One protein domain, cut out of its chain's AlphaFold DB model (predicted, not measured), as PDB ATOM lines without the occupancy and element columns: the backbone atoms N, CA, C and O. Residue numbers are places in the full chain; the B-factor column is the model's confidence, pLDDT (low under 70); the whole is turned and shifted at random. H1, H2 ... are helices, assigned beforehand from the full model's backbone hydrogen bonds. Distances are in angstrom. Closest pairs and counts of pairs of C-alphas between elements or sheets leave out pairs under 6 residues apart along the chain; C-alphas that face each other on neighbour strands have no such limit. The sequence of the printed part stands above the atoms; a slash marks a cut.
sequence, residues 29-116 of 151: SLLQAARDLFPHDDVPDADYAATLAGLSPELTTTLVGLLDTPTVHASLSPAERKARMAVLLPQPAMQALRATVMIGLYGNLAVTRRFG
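What this domain is: This is residues 29 to 116 of the 151 residues of an uncharacterized protein of Sandaracinobacter sp. M6 (UniProt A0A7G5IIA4). A short helix, H1, forms the core, and four helices, H2, H3, H4 and H5, pack round it crosswise. The longest, H5, runs along the long axis, with H3 and H4 near its first end, H2 nearer its other end and the small H6 at the corner beyond. The printed part has 88 residues with six named helices, H1 to H6 in chain order, and no named strand: all helix. It is compact, with a radius of gyration of the C-alphas of 12.7 A and spans of 39 by 28 by 20 A.

How they stand to each other: H1, residues 29 to 37, is a hub. It touches H2, residues 45 to 52, about perpendicular at 80 degrees, closest at C-alphas 31 and 49, 6.7 A. It touches H3, residues 57 to 67, closest at C-alphas 29 and 67, 6.6 A. It touches H4, residues 78 to 88, at 90 degrees, closest at C-alphas 36 and 82, 7.3 A. H5, residues 92 to 107, is the other hub and touches H1 with residues 97 to 101 alone, closest at C-alphas 34 and 101, 6.6 A. With residues 100 to 105 alone H5 touches H2 at a steep tilt of 56 degrees, opposite ways, closest at C-alphas 51 and 104, 4.9 A. With residues 93 to 97 alone it touches H3, closest at C-alphas 63 and 93, 6.5 A. H6, residues 109 to 112, only just touches H5, only at the corner, with 3 pairs of C-alphas within 8 A, closest 106 and 112, 5.8 A. H2 and H4 are apart. In H1 to H5 every O i to N i+4 pair is within hydrogen-bond range; H6 is too short for one.

Where its parts are: H1 begins at C-alpha 29 (-29.548, 3.022, -6.512). H3 is 15.3 A long, H4 15.1 A and H5 21.7 A. H6 ends at C-alpha 112 (-12.496, -3.458, 9.562).

The domain as a whole: The C-alphas of Pro 70 and Gly 116 are farthest apart, 40.4 A. The printed part has no cut, no link is long, and no printed residue is under 70 in pLDDT.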
ATOM      1  N   SER A  29     -28.571   3.346  -7.552       98.06
ATOM      2  CA  SER A  29     -29.548   3.022  -6.512       98.06
ATOM      3  C   SER A  29     -29.131   1.866  -5.606       98.06
ATOM      4  O   SER A  29     -29.437   1.908  -4.418       98.06
ATOM      5  N   LEU A  30     -28.394   0.869  -6.111       98.00
ATOM      6  CA  LEU A  30     -27.850  -0.209  -5.274       98.00
ATOM      7  C   LEU A  30     -26.752   0.306  -4.348       98.00
ATOM      8  O   LEU A  30     -26.740  -0.033  -3.166       98.00
ATOM      9  N   LEU A  31     -25.852   1.141  -4.875       98.00
ATOM     10  CA  LEU A  31     -24.814   1.780  -4.070       98.00
ATOM     11  C   LEU A  31     -25.441   2.672  -2.990       98.00
ATOM     12  O   LEU A  31     -25.092   2.550  -1.816       98.00
ATOM     13  N   GLN A  32     -26.424   3.497  -3.363       98.44
ATOM     14  CA  GLN A  32     -27.129   4.359  -2.420       98.44
ATOM     15  C   GLN A  32     -27.889   3.553  -1.358       98.44
ATOM     16  O   GLN A  32     -27.802   3.878  -0.179       98.44
ATOM     17  N   ALA A  33     -28.579   2.473  -1.733       98.44
ATOM     18  CA  ALA A  33     -29.266   1.610  -0.772       98.44
ATOM     19  C   ALA A  33     -28.283   0.930   0.200       98.44
ATOM     20  O   ALA A  33     -28.574   0.808   1.389       98.44
ATOM     21  N   ALA A  34     -27.100   0.523  -0.274       98.25
ATOM     22  CA  ALA A  34     -26.057  -0.032   0.586       98.25
ATOM     23  C   ALA A  34     -25.528   1.009   1.593       98.25
ATOM     24  O   ALA A  34     -25.343   0.680   2.767       98.25
ATOM     25  N   ARG A  35     -25.358   2.267   1.162       98.12
ATOM     26  CA  ARG A  35     -25.024   3.410   2.032       98.12
ATOM     27  C   ARG A  35     -26.127   3.729   3.037       98.12
ATOM     28  O   ARG A  35     -25.825   3.985   4.195       98.12
ATOM     29  N   ASP A  36     -27.390   3.670   2.623       98.25
ATOM     30  CA  ASP A  36     -28.529   3.911   3.513       98.25
ATOM     31  C   ASP A  36     -28.639   2.820   4.604       98.25
ATOM     32  O   ASP A  36     -29.071   3.104   5.720       98.25
ATOM     33  N   LEU A  37     -28.235   1.575   4.304       97.62
ATOM     34  CA  LEU A  37     -28.204   0.464   5.268       97.62
ATOM     35  C   LEU A  37     -27.008   0.524   6.226       97.62
ATOM     36  O   LEU A  37     -27.141   0.167   7.398       97.62
ATOM     37  N   PHE A  38     -25.845   0.932   5.723       97.25
ATOM     38  CA  PHE A  38     -24.591   0.985   6.471       97.25
ATOM     39  C   PHE A  38     -23.897   2.323   6.186       97.25
ATOM     40  O   PHE A  38     -23.049   2.376   5.297       97.25
ATOM     41  N   PRO A  39     -24.256   3.413   6.886       96.00
ATOM     42  CA  PRO A  39     -23.785   4.763   6.574       96.00
ATOM     43  C   PRO A  39     -22.411   5.046   7.201       96.00
ATOM     44  O   PRO A  39     -22.316   5.693   8.240       96.00
ATOM     45  N   HIS A  40     -21.339   4.533   6.588       95.12
ATOM     46  CA  HIS A  40     -19.966   4.740   7.069       95.12
ATOM     47  C   HIS A  40     -19.226   5.791   6.246       95.12
ATOM     48  O   HIS A  40     -18.731   5.478   5.162       95.12
ATOM     49  N   ASP A  41     -19.091   7.007   6.769       92.62
ATOM     50  CA  ASP A  41     -18.423   8.114   6.065       92.62
ATOM     51  C   ASP A  41     -16.957   7.794   5.708       92.62
ATOM     52  O   ASP A  41     -16.494   8.104   4.611       92.62
ATOM     53  N   ASP A  42     -16.250   7.072   6.584       90.75
ATOM     54  CA  ASP A  42     -14.834   6.717   6.405       90.75
ATOM     55  C   ASP A  42     -14.589   5.529   5.462       90.75
ATOM     56  O   ASP A  42     -13.434   5.184   5.183       90.75
ATOM     57  N   VAL A  43     -15.640   4.865   4.976       94.62
ATOM     58  CA  VAL A  43     -15.522   3.742   4.034       94.62
ATOM     59  C   VAL A  43     -15.774   4.261   2.614       94.62
ATOM     60  O   VAL A  43     -16.860   4.772   2.352       94.62
ATOM     61  N   PRO A  44     -14.815   4.154   1.677       94.38
ATOM     62  CA  PRO A  44     -14.994   4.573   0.286       94.38
ATOM     63  C   PRO A  44     -16.084   3.794  -0.457       94.38
ATOM     64  O   PRO A  44     -16.269   2.600  -0.232       94.38
ATOM     65  N   ASP A  45     -16.724   4.427  -1.447       95.38
ATOM     66  CA  ASP A  45     -17.717   3.761  -2.311       95.38
ATOM     67  C   ASP A  45     -17.153   2.530  -3.031       95.38
ATOM     68  O   ASP A  45     -17.892   1.591  -3.316       95.38
ATOM     69  N   ALA A  46     -15.842   2.499  -3.287       93.38
ATOM     70  CA  ALA A  46     -15.172   1.356  -3.897       93.38
ATOM     71  C   ALA A  46     -15.328   0.063  -3.072       93.38
ATOM     72  O   ALA A  46     -15.504  -1.005  -3.656       93.38
ATOM     73  N   ASP A  47     -15.331   0.149  -1.737       94.31
ATOM     74  CA  ASP A  47     -15.515  -1.016  -0.861       94.31
ATOM     75  C   ASP A  47     -16.973  -1.521  -0.892       94.31
ATOM     76  O   ASP A  47     -17.229  -2.732  -0.906       94.31
ATOM     77  N   TYR A  48     -17.945  -0.606  -0.996       96.12
ATOM     78  CA  TYR A  48     -19.349  -0.961  -1.231       96.12
ATOM     79  C   TYR A  48     -19.537  -1.583  -2.616       96.12
ATOM     80  O   TYR A  48     -20.168  -2.630  -2.745       96.12
ATOM     81  N   ALA A  49     -18.957  -0.982  -3.656       94.75
ATOM     82  CA  ALA A  49     -19.048  -1.472  -5.025       94.75
ATOM     83  C   ALA A  49     -18.432  -2.869  -5.178       94.75
ATOM     84  O   ALA A  49     -19.041  -3.740  -5.801       94.75
ATOM     85  N   ALA A  50     -17.276  -3.116  -4.554       92.12
ATOM     86  CA  ALA A  50     -16.651  -4.436  -4.518       92.12
ATOM     87  C   ALA A  50     -17.564  -5.486  -3.868       92.12
ATOM     88  O   ALA A  50     -17.667  -6.609  -4.361       92.12
ATOM     89  N   THR A  51     -18.280  -5.108  -2.807       92.56
ATOM     90  CA  THR A  51     -19.255  -5.981  -2.143       92.56
ATOM     91  C   THR A  51     -20.459  -6.284  -3.043       92.56
ATOM     92  O   THR A  51     -20.860  -7.439  -3.189       92.56
ATOM     93  N   LEU A  52     -21.015  -5.261  -3.697       95.69
ATOM     94  CA  LEU A  52     -22.176  -5.393  -4.586       95.69
ATOM     95  C   LEU A  52     -21.867  -6.197  -5.855       95.69
ATOM     96  O   LEU A  52     -22.748  -6.864  -6.390       95.69
ATOM     97  N   ALA A  53     -20.615  -6.201  -6.312       91.50
ATOM     98  CA  ALA A  53     -20.179  -6.979  -7.469       91.50
ATOM     99  C   ALA A  53     -20.290  -8.510  -7.275       91.50
ATOM    100  O   ALA A  53     -20.222  -9.262  -8.255       91.50
ATOM    101  N   GLY A  54     -20.471  -8.976  -6.032       87.94
ATOM    102  CA  GLY A  54     -20.746 -10.373  -5.692       87.94
ATOM    103  C   GLY A  54     -22.214 -10.797  -5.821       87.94
ATOM    104  O   GLY A  54     -22.500 -11.988  -5.705       87.94
ATOM    105  N   LEU A  55     -23.147  -9.866  -6.057       94.00
ATOM    106  CA  LEU A  55     -24.560 -10.192  -6.267       94.00
ATOM    107  C   LEU A  55     -24.760 -10.959  -7.582       94.00
ATOM    108  O   LEU A  55     -24.071 -10.717  -8.576       94.00
ATOM    109  N   SER A  56     -25.734 -11.873  -7.602       95.06
ATOM    110  CA  SER A  56     -26.135 -12.525  -8.851       95.06
ATOM    111  C   SER A  56     -26.855 -11.526  -9.771       95.06
ATOM    112  O   SER A  56     -27.473 -10.572  -9.276       95.06
ATOM    113  N   PRO A  57     -26.821 -11.714 -11.102       94.88
ATOM    114  CA  PRO A  57     -27.563 -10.861 -12.033       94.88
ATOM    115  C   PRO A  57     -29.073 -10.811 -11.746       94.88
ATOM    116  O   PRO A  57     -29.693  -9.750 -11.846       94.88
ATOM    117  N   GLU A  58     -29.666 -11.932 -11.331       96.94
ATOM    118  CA  GLU A  58     -31.098 -12.060 -11.034       96.94
ATOM    119  C   GLU A  58     -31.481 -11.248  -9.791       96.94
ATOM    120  O   GLU A  58     -32.451 -10.481  -9.808       96.94
ATOM    121  N   LEU A  59     -30.689 -11.365  -8.719       97.19
ATOM    122  CA  LEU A  59     -30.894 -10.583  -7.502       97.19
ATOM    123  C   LEU A  59     -30.649  -9.092  -7.761       97.19
ATOM    124  O   LEU A  59     -31.427  -8.260  -7.303       97.19
ATOM    125  N   THR A  60     -29.624  -8.755  -8.547       97.31
ATOM    126  CA  THR A  60     -29.334  -7.372  -8.964       97.31
ATOM    127  C   THR A  60     -30.532  -6.761  -9.691       97.31
ATOM    128  O   THR A  60     -30.985  -5.680  -9.324       97.31
ATOM    129  N   THR A  61     -31.091  -7.474 -10.672       97.44
ATOM    130  CA  THR A  61     -32.262  -7.024 -11.441       97.44
ATOM    131  C   THR A  61     -33.476  -6.818 -10.535       97.44
ATOM    132  O   THR A  61     -34.156  -5.798 -10.625       97.44
ATOM    133  N   THR A  62     -33.712  -7.756  -9.613       98.44
ATOM    134  CA  THR A  62     -34.820  -7.685  -8.648       98.44
ATOM    135  C   THR A  62     -34.691  -6.458  -7.745       98.44
ATOM    136  O   THR A  62     -35.641  -5.698  -7.584       98.44
ATOM    137  N   LEU A  63     -33.504  -6.236  -7.177       98.44
ATOM    138  CA  LEU A  63     -33.237  -5.115  -6.280       98.44
ATOM    139  C   LEU A  63     -33.378  -3.765  -6.984       98.44
ATOM    140  O   LEU A  63     -34.005  -2.864  -6.436       98.44
ATOM    141  N   VAL A  64     -32.839  -3.624  -8.199       97.94
ATOM    142  CA  VAL A  64     -32.991  -2.395  -8.992       97.94
ATOM    143  C   VAL A  64     -34.467  -2.132  -9.294       97.94
ATOM    144  O   VAL A  64     -34.931  -1.014  -9.092       97.94
ATOM    145  N   GLY A  65     -35.234  -3.159  -9.673       98.06
ATOM    146  CA  GLY A  65     -36.676  -3.025  -9.908       98.06
ATOM    147  C   GLY A  65     -37.455  -2.549  -8.675       98.06
ATOM    148  O   GLY A  65     -38.329  -1.690  -8.798       98.06
ATOM    149  N   LEU A  66     -37.109  -3.059  -7.487       98.06
ATOM    150  CA  LEU A  66     -37.702  -2.631  -6.213       98.06
ATOM    151  C   LEU A  66     -37.318  -1.198  -5.830       98.06
ATOM    152  O   LEU A  66     -38.144  -0.462  -5.291       98.06
ATOM    153  N   LEU A  67     -36.065  -0.811  -6.069       98.31
ATOM    154  CA  LEU A  67     -35.536   0.490  -5.670       98.31
ATOM    155  C   LEU A  67     -36.009   1.614  -6.595       98.31
ATOM    156  O   LEU A  67     -36.350   2.691  -6.105       98.31
ATOM    157  N   ASP A  68     -36.067   1.365  -7.903       97.88
ATOM    158  CA  ASP A  68     -36.256   2.413  -8.913       97.88
ATOM    159  C   ASP A  68     -37.705   2.597  -9.381       97.88
ATOM    160  O   ASP A  68     -37.971   3.363 -10.308       97.88
ATOM    161  N   THR A  69     -38.661   1.969  -8.689       92.75
ATOM    162  CA  THR A  69     -40.099   2.089  -8.971       92.75
ATOM    163  C   THR A  69     -40.848   2.690  -7.772       92.75
ATOM    164  O   THR A  69     -40.674   2.223  -6.646       92.75
ATOM    165  N   PRO A  70     -41.711   3.712  -7.958       92.62
ATOM    166  CA  PRO A  70     -41.998   4.432  -9.207       92.62
ATOM    167  C   PRO A  70     -40.950   5.502  -9.566       92.62
ATOM    168  O   PRO A  70     -41.083   6.186 -10.575       92.62
ATOM    169  N   THR A  71     -39.940   5.703  -8.724       96.75
ATOM    170  CA  THR A  71     -38.922   6.750  -8.888       96.75
ATOM    171  C   THR A  71     -37.568   6.160  -8.547       96.75
ATOM    172  O   THR A  71     -37.493   5.383  -7.600       96.75
ATOM    173  N   VAL A  72     -36.511   6.561  -9.251       98.00
ATOM    174  CA  VAL A  72     -35.137   6.110  -8.986       98.00
ATOM    175  C   VAL A  72     -34.746   6.401  -7.533       98.00
ATOM    176  O   VAL A  72     -34.826   7.542  -7.083       98.00
ATOM    177  N   HIS A  73     -34.322   5.382  -6.779       98.12
ATOM    178  CA  HIS A  73     -34.015   5.531  -5.345       98.12
ATOM    179  C   HIS A  73     -32.906   6.556  -5.095       98.12
ATOM    180  O   HIS A  73     -33.006   7.373  -4.182       98.12
ATOM    181  N   ALA A  74     -31.870   6.556  -5.938       97.62
ATOM    182  CA  ALA A  74     -30.750   7.487  -5.823       97.62
ATOM    183  C   ALA A  74     -31.131   8.965  -6.039       97.62
ATOM    184  O   ALA A  74     -30.392   9.838  -5.593       97.62
ATOM    185  N   SER A  75     -32.264   9.268  -6.687       98.12
ATOM    186  CA  SER A  75     -32.711  10.656  -6.893       98.12
ATOM    187  C   SER A  75     -33.607  11.187  -5.772       98.12
ATOM    188  O   SER A  75     -33.997  12.351  -5.807       98.12
ATOM    189  N   LEU A  76     -33.970  10.349  -4.800       98.31
ATOM    190  CA  LEU A  76     -34.793  10.743  -3.662       98.31
ATOM    191  C   LEU A  76     -33.991  11.508  -2.606       98.31
ATOM    192  O   LEU A  76     -32.801  11.250  -2.387       98.31
ATOM    193  N   SER A  77     -34.677  12.376  -1.862       98.44
ATOM    194  CA  SER A  77     -34.119  12.992  -0.657       98.44
ATOM    195  C   SER A  77     -33.784  11.937   0.414       98.44
ATOM    196  O   SER A  77     -34.383  10.857   0.437       98.44
ATOM    197  N   PRO A  78     -32.873  12.226   1.363       98.25
ATOM    198  CA  PRO A  78     -32.549  11.284   2.439       98.25
ATOM    199  C   PRO A  78     -33.768  10.824   3.255       98.25
ATOM    200  O   PRO A  78     -33.850   9.660   3.649       98.25
ATOM    201  N   ALA A  79     -34.741  11.715   3.484       98.31
ATOM    202  CA  ALA A  79     -35.964  11.391   4.214       98.31
ATOM    203  C   ALA A  79     -36.852  10.402   3.437       98.31
ATOM    204  O   ALA A  79     -37.324   9.415   4.004       98.31
ATOM    205  N   GLU A  80     -37.027  10.623   2.134       98.44
ATOM    206  CA  GLU A  80     -37.785   9.726   1.255       98.44
ATOM    207  C   GLU A  80     -37.095   8.368   1.103       98.44
ATOM    208  O   GLU A  80     -37.762   7.335   1.174       98.44
ATOM    209  N   ARG A  81     -35.758   8.342   0.974       98.38
ATOM    210  CA  ARG A  81     -34.996   7.086   0.951       98.38
ATOM    211  C   ARG A  81     -35.192   6.295   2.232       98.38
ATOM    212  O   ARG A  81     -35.495   5.108   2.163       98.38
ATOM    213  N   LYS A  82     -35.104   6.942   3.398       98.06
ATOM    214  CA  LYS A  82     -35.361   6.290   4.690       98.06
ATOM    215  C   LYS A  82     -36.773   5.702   4.754       98.06
ATOM    216  O   LYS A  82     -36.930   4.551   5.160       98.06
ATOM    217  N   ALA A  83     -37.785   6.462   4.333       98.19
ATOM    218  CA  ALA A  83     -39.171   5.995   4.305       98.19
ATOM    219  C   ALA A  83     -39.354   4.796   3.362       98.19
ATOM    220  O   ALA A  83     -39.960   3.796   3.741       98.19
ATOM    221  N   ARG A  84     -38.765   4.846   2.161       98.06
ATOM    222  CA  ARG A  84     -38.788   3.728   1.212       98.06
ATOM    223  C   ARG A  84     -38.077   2.497   1.766       98.06
ATOM    224  O   ARG A  84     -38.637   1.406   1.720       98.06
ATOM    225  N   MET A  85     -36.879   2.658   2.324       98.06
ATOM    226  CA  MET A  85     -36.123   1.550   2.906       98.06
ATOM    227  C   MET A  85     -36.892   0.885   4.050       98.06
ATOM    228  O   MET A  85     -36.874  -0.337   4.139       98.06
ATOM    229  N   ALA A  86     -37.635   1.639   4.868       97.94
ATOM    230  CA  ALA A  86     -38.486   1.062   5.911       97.94
ATOM    231  C   ALA A  86     -39.569   0.115   5.352       97.94
ATOM    232  O   ALA A  86     -39.877  -0.897   5.978       97.94
ATOM    233  N   VAL A  87     -40.107   0.409   4.164       98.00
ATOM    234  CA  VAL A  87     -41.107  -0.429   3.478       98.00
ATOM    235  C   VAL A  87     -40.464  -1.618   2.762       98.00
ATOM    236  O   VAL A  87     -41.004  -2.722   2.780       98.00
ATOM    237  N   LEU A  88     -39.318  -1.409   2.110       98.06
ATOM    238  CA  LEU A  88     -38.674  -2.440   1.295       98.06
ATOM    239  C   LEU A  88     -37.893  -3.459   2.133       98.06
ATOM    240  O   LEU A  88     -37.871  -4.639   1.787       98.06
ATOM    241  N   LEU A  89     -37.252  -3.034   3.226       97.38
ATOM    242  CA  LEU A  89     -36.290  -3.854   3.968       97.38
ATOM    243  C   LEU A  89     -36.824  -5.219   4.444       97.38
ATOM    244  O   LEU A  89     -36.048  -6.171   4.402       97.38
ATOM    245  N   PRO A  90     -38.098  -5.392   4.852       98.12
ATOM    246  CA  PRO A  90     -38.628  -6.708   5.218       98.12
ATOM    247  C   PRO A  90     -38.625  -7.746   4.083       98.12
ATOM    248  O   PRO A  90     -38.745  -8.940   4.348       98.12
ATOM    249  N   GLN A  91     -38.505  -7.322   2.822       98.31
ATOM    250  CA  GLN A  91     -38.572  -8.225   1.676       98.31
ATOM    251  C   GLN A  91     -37.325  -9.124   1.575       98.31
ATOM    252  O   GLN A  91     -36.210  -8.659   1.834       98.31
ATOM    253  N   PRO A  92     -37.460 -10.384   1.108       98.56
ATOM    254  CA  PRO A  92     -36.338 -11.325   1.034       98.56
ATOM    255  C   PRO A  92     -35.142 -10.816   0.222       98.56
ATOM    256  O   PRO A  92     -34.001 -10.961   0.654       98.56
ATOM    257  N   ALA A  93     -35.388 -10.166  -0.923       98.19
ATOM    258  CA  ALA A  93     -34.323  -9.593  -1.744       98.19
ATOM    259  C   ALA A  93     -33.536  -8.510  -0.984       98.19
ATOM    260  O   ALA A  93     -32.307  -8.500  -1.010       98.19
ATOM    261  N   MET A  94     -34.227  -7.643  -0.236       98.50
ATOM    262  CA  MET A  94     -33.589  -6.587   0.558       98.50
ATOM    263  C   MET A  94     -32.826  -7.144   1.764       98.50
ATOM    264  O   MET A  94     -31.764  -6.627   2.108       98.50
ATOM    265  N   GLN A  95     -33.311  -8.229   2.375       98.56
ATOM    266  CA  GLN A  95     -32.552  -8.950   3.399       98.56
ATOM    267  C   GLN A  95     -31.295  -9.608   2.825       98.56
ATOM    268  O   GLN A  95     -30.242  -9.556   3.463       98.56
ATOM    269  N   ALA A  96     -31.367 -10.156   1.608       98.31
ATOM    270  CA  ALA A  96     -30.194 -10.671   0.908       98.31
ATOM    271  C   ALA A  96     -29.175  -9.553   0.636       98.31
ATOM    272  O   ALA A  96     -28.008  -9.714   0.980       98.31
ATOM    273  N   LEU A  97     -29.614  -8.388   0.140       98.25
ATOM    274  CA  LEU A  97     -28.751  -7.210  -0.016       98.25
ATOM    275  C   LEU A  97     -28.083  -6.823   1.310       98.25
ATOM    276  O   LEU A  97     -26.864  -6.672   1.362       98.25
ATOM    277  N   ARG A  98     -28.857  -6.699   2.396       98.31
ATOM    278  CA  ARG A  98     -28.326  -6.365   3.725       98.31
ATOM    279  C   ARG A  98     -27.268  -7.371   4.179       98.31
ATOM    280  O   ARG A  98     -26.218  -6.956   4.667       98.31
ATOM    281  N   ALA A  99     -27.528  -8.668   4.020       97.75
ATOM    282  CA  ALA A  99     -26.583  -9.720   4.375       97.75
ATOM    283  C   ALA A  99     -25.306  -9.645   3.527       97.75
ATOM    284  O   ALA A  99     -24.212  -9.688   4.084       97.75
ATOM    285  N   THR A 100     -25.429  -9.461   2.208       97.19
ATOM    286  CA  THR A 100     -24.285  -9.290   1.303       97.19
ATOM    287  C   THR A 100     -23.430  -8.095   1.708       97.19
ATOM    288  O   THR A 100     -22.219  -8.250   1.842       97.19
ATOM    289  N   VAL A 101     -24.038  -6.930   1.960       97.19
ATOM    290  CA  VAL A 101     -23.300  -5.718   2.353       97.19
ATOM    291  C   VAL A 101     -22.616  -5.905   3.707       97.19
ATOM    292  O   VAL A 101     -21.436  -5.596   3.842       97.19
ATOM    293  N   MET A 102     -23.316  -6.481   4.688       96.75
ATOM    294  CA  MET A 102     -22.749  -6.782   6.004       96.75
ATOM    295  C   MET A 102     -21.532  -7.712   5.900       96.75
ATOM    296  O   MET A 102     -20.478  -7.415   6.457       96.75
ATOM    297  N   ILE A 103     -21.665  -8.827   5.179       95.06
ATOM    298  CA  ILE A 103     -20.593  -9.818   5.038       95.06
ATOM    299  C   ILE A 103     -19.418  -9.234   4.248       95.06
ATOM    300  O   ILE A 103     -18.273  -9.416   4.650       95.06
ATOM    301  N   GLY A 104     -19.676  -8.523   3.148       93.50
ATOM    302  CA  GLY A 104     -18.613  -7.976   2.307       93.50
ATOM    303  C   GLY A 104     -17.832  -6.848   2.980       93.50
ATOM    304  O   GLY A 104     -16.602  -6.883   2.981       93.50
ATOM    305  N   LEU A 105     -18.519  -5.897   3.625       93.75
ATOM    306  CA  LEU A 105     -17.847  -4.794   4.313       93.75
ATOM    307  C   LEU A 105     -17.068  -5.285   5.533       93.75
ATOM    308  O   LEU A 105     -15.871  -5.035   5.642       93.75
ATOM    309  N   TYR A 106     -17.717  -6.011   6.446       92.81
ATOM    310  CA  TYR A 106     -17.072  -6.416   7.699       92.81
ATOM    311  C   TYR A 106     -16.207  -7.676   7.563       92.81
ATOM    312  O   TYR A 106     -15.433  -7.990   8.462       92.81
ATOM    313  N   GLY A 107     -16.285  -8.388   6.438       90.75
ATOM    314  CA  GLY A 107     -15.328  -9.435   6.077       90.75
ATOM    315  C   GLY A 107     -14.023  -8.888   5.490       90.75
ATOM    316  O   GLY A 107     -13.010  -9.587   5.479       90.75
ATOM    317  N   ASN A 108     -14.010  -7.637   5.021       90.44
ATOM    318  CA  ASN A 108     -12.830  -7.010   4.437       90.44
ATOM    319  C   ASN A 108     -11.924  -6.415   5.530       90.44
ATOM    320  O   ASN A 108     -12.266  -5.425   6.175       90.44
ATOM    321  N   LEU A 109     -10.718  -6.973   5.699       88.38
ATOM    322  CA  LEU A 109      -9.736  -6.483   6.678       88.38
ATOM    323  C   LEU A 109      -9.306  -5.028   6.451       88.38
ATOM    324  O   LEU A 109      -8.952  -4.347   7.410       88.38
ATOM    325  N   ALA A 110      -9.311  -4.536   5.210       88.06
ATOM    326  CA  ALA A 110      -9.001  -3.134   4.934       88.06
ATOM    327  C   ALA A 110     -10.093  -2.194   5.465       88.06
ATOM    328  O   ALA A 110      -9.781  -1.093   5.912       88.06
ATOM    329  N   VAL A 111     -11.351  -2.645   5.467       91.69
ATOM    330  CA  VAL A 111     -12.490  -1.911   6.029       91.69
ATOM    331  C   VAL A 111     -12.512  -2.048   7.551       91.69
ATOM    332  O   VAL A 111     -12.540  -1.040   8.249       91.69
ATOM    333  N   THR A 112     -12.412  -3.261   8.101       88.81
ATOM    334  CA  THR A 112     -12.496  -3.458   9.562       88.81
ATOM    335  C   THR A 112     -11.362  -2.802  10.340       88.81
ATOM    336  O   THR A 112     -11.579  -2.340  11.461       88.81
ATOM    337  N   ARG A 113     -10.172  -2.670   9.744       88.75
ATOM    338  CA  ARG A 113      -9.071  -1.891  10.333       88.75
ATOM    339  C   ARG A 113      -9.409  -0.414  10.515       88.75
ATOM    340  O   ARG A 113      -8.949   0.172  11.489       88.75
ATOM    341  N   ARG A 114     -10.240   0.180   9.647       89.19
ATOM    342  CA  ARG A 114     -10.721   1.567   9.815       89.19
ATOM    343  C   ARG A 114     -11.568   1.713  11.080       89.19
ATOM    344  O   ARG A 114     -11.499   2.736  11.744       89.19
ATOM    345  N   PHE A 115     -12.279   0.653  11.463       86.19
ATOM    346  CA  PHE A 115     -13.038   0.581  12.715       86.19
ATOM    347  C   PHE A 115     -12.184   0.195  13.936       86.19
ATOM    348  O   PHE A 115     -12.717  -0.001  15.025       86.19
ATOM    349  N   GLY A 116     -10.860   0.081  13.781       85.88
ATOM    350  CA  GLY A 116      -9.936  -0.244  14.868       85.88
ATOM    351  C   GLY A 116      -9.728  -1.739  15.112       85.88
ATOM    352  O   GLY A 116      -9.101  -2.106  16.105       85.88
TER     353      GLY A 116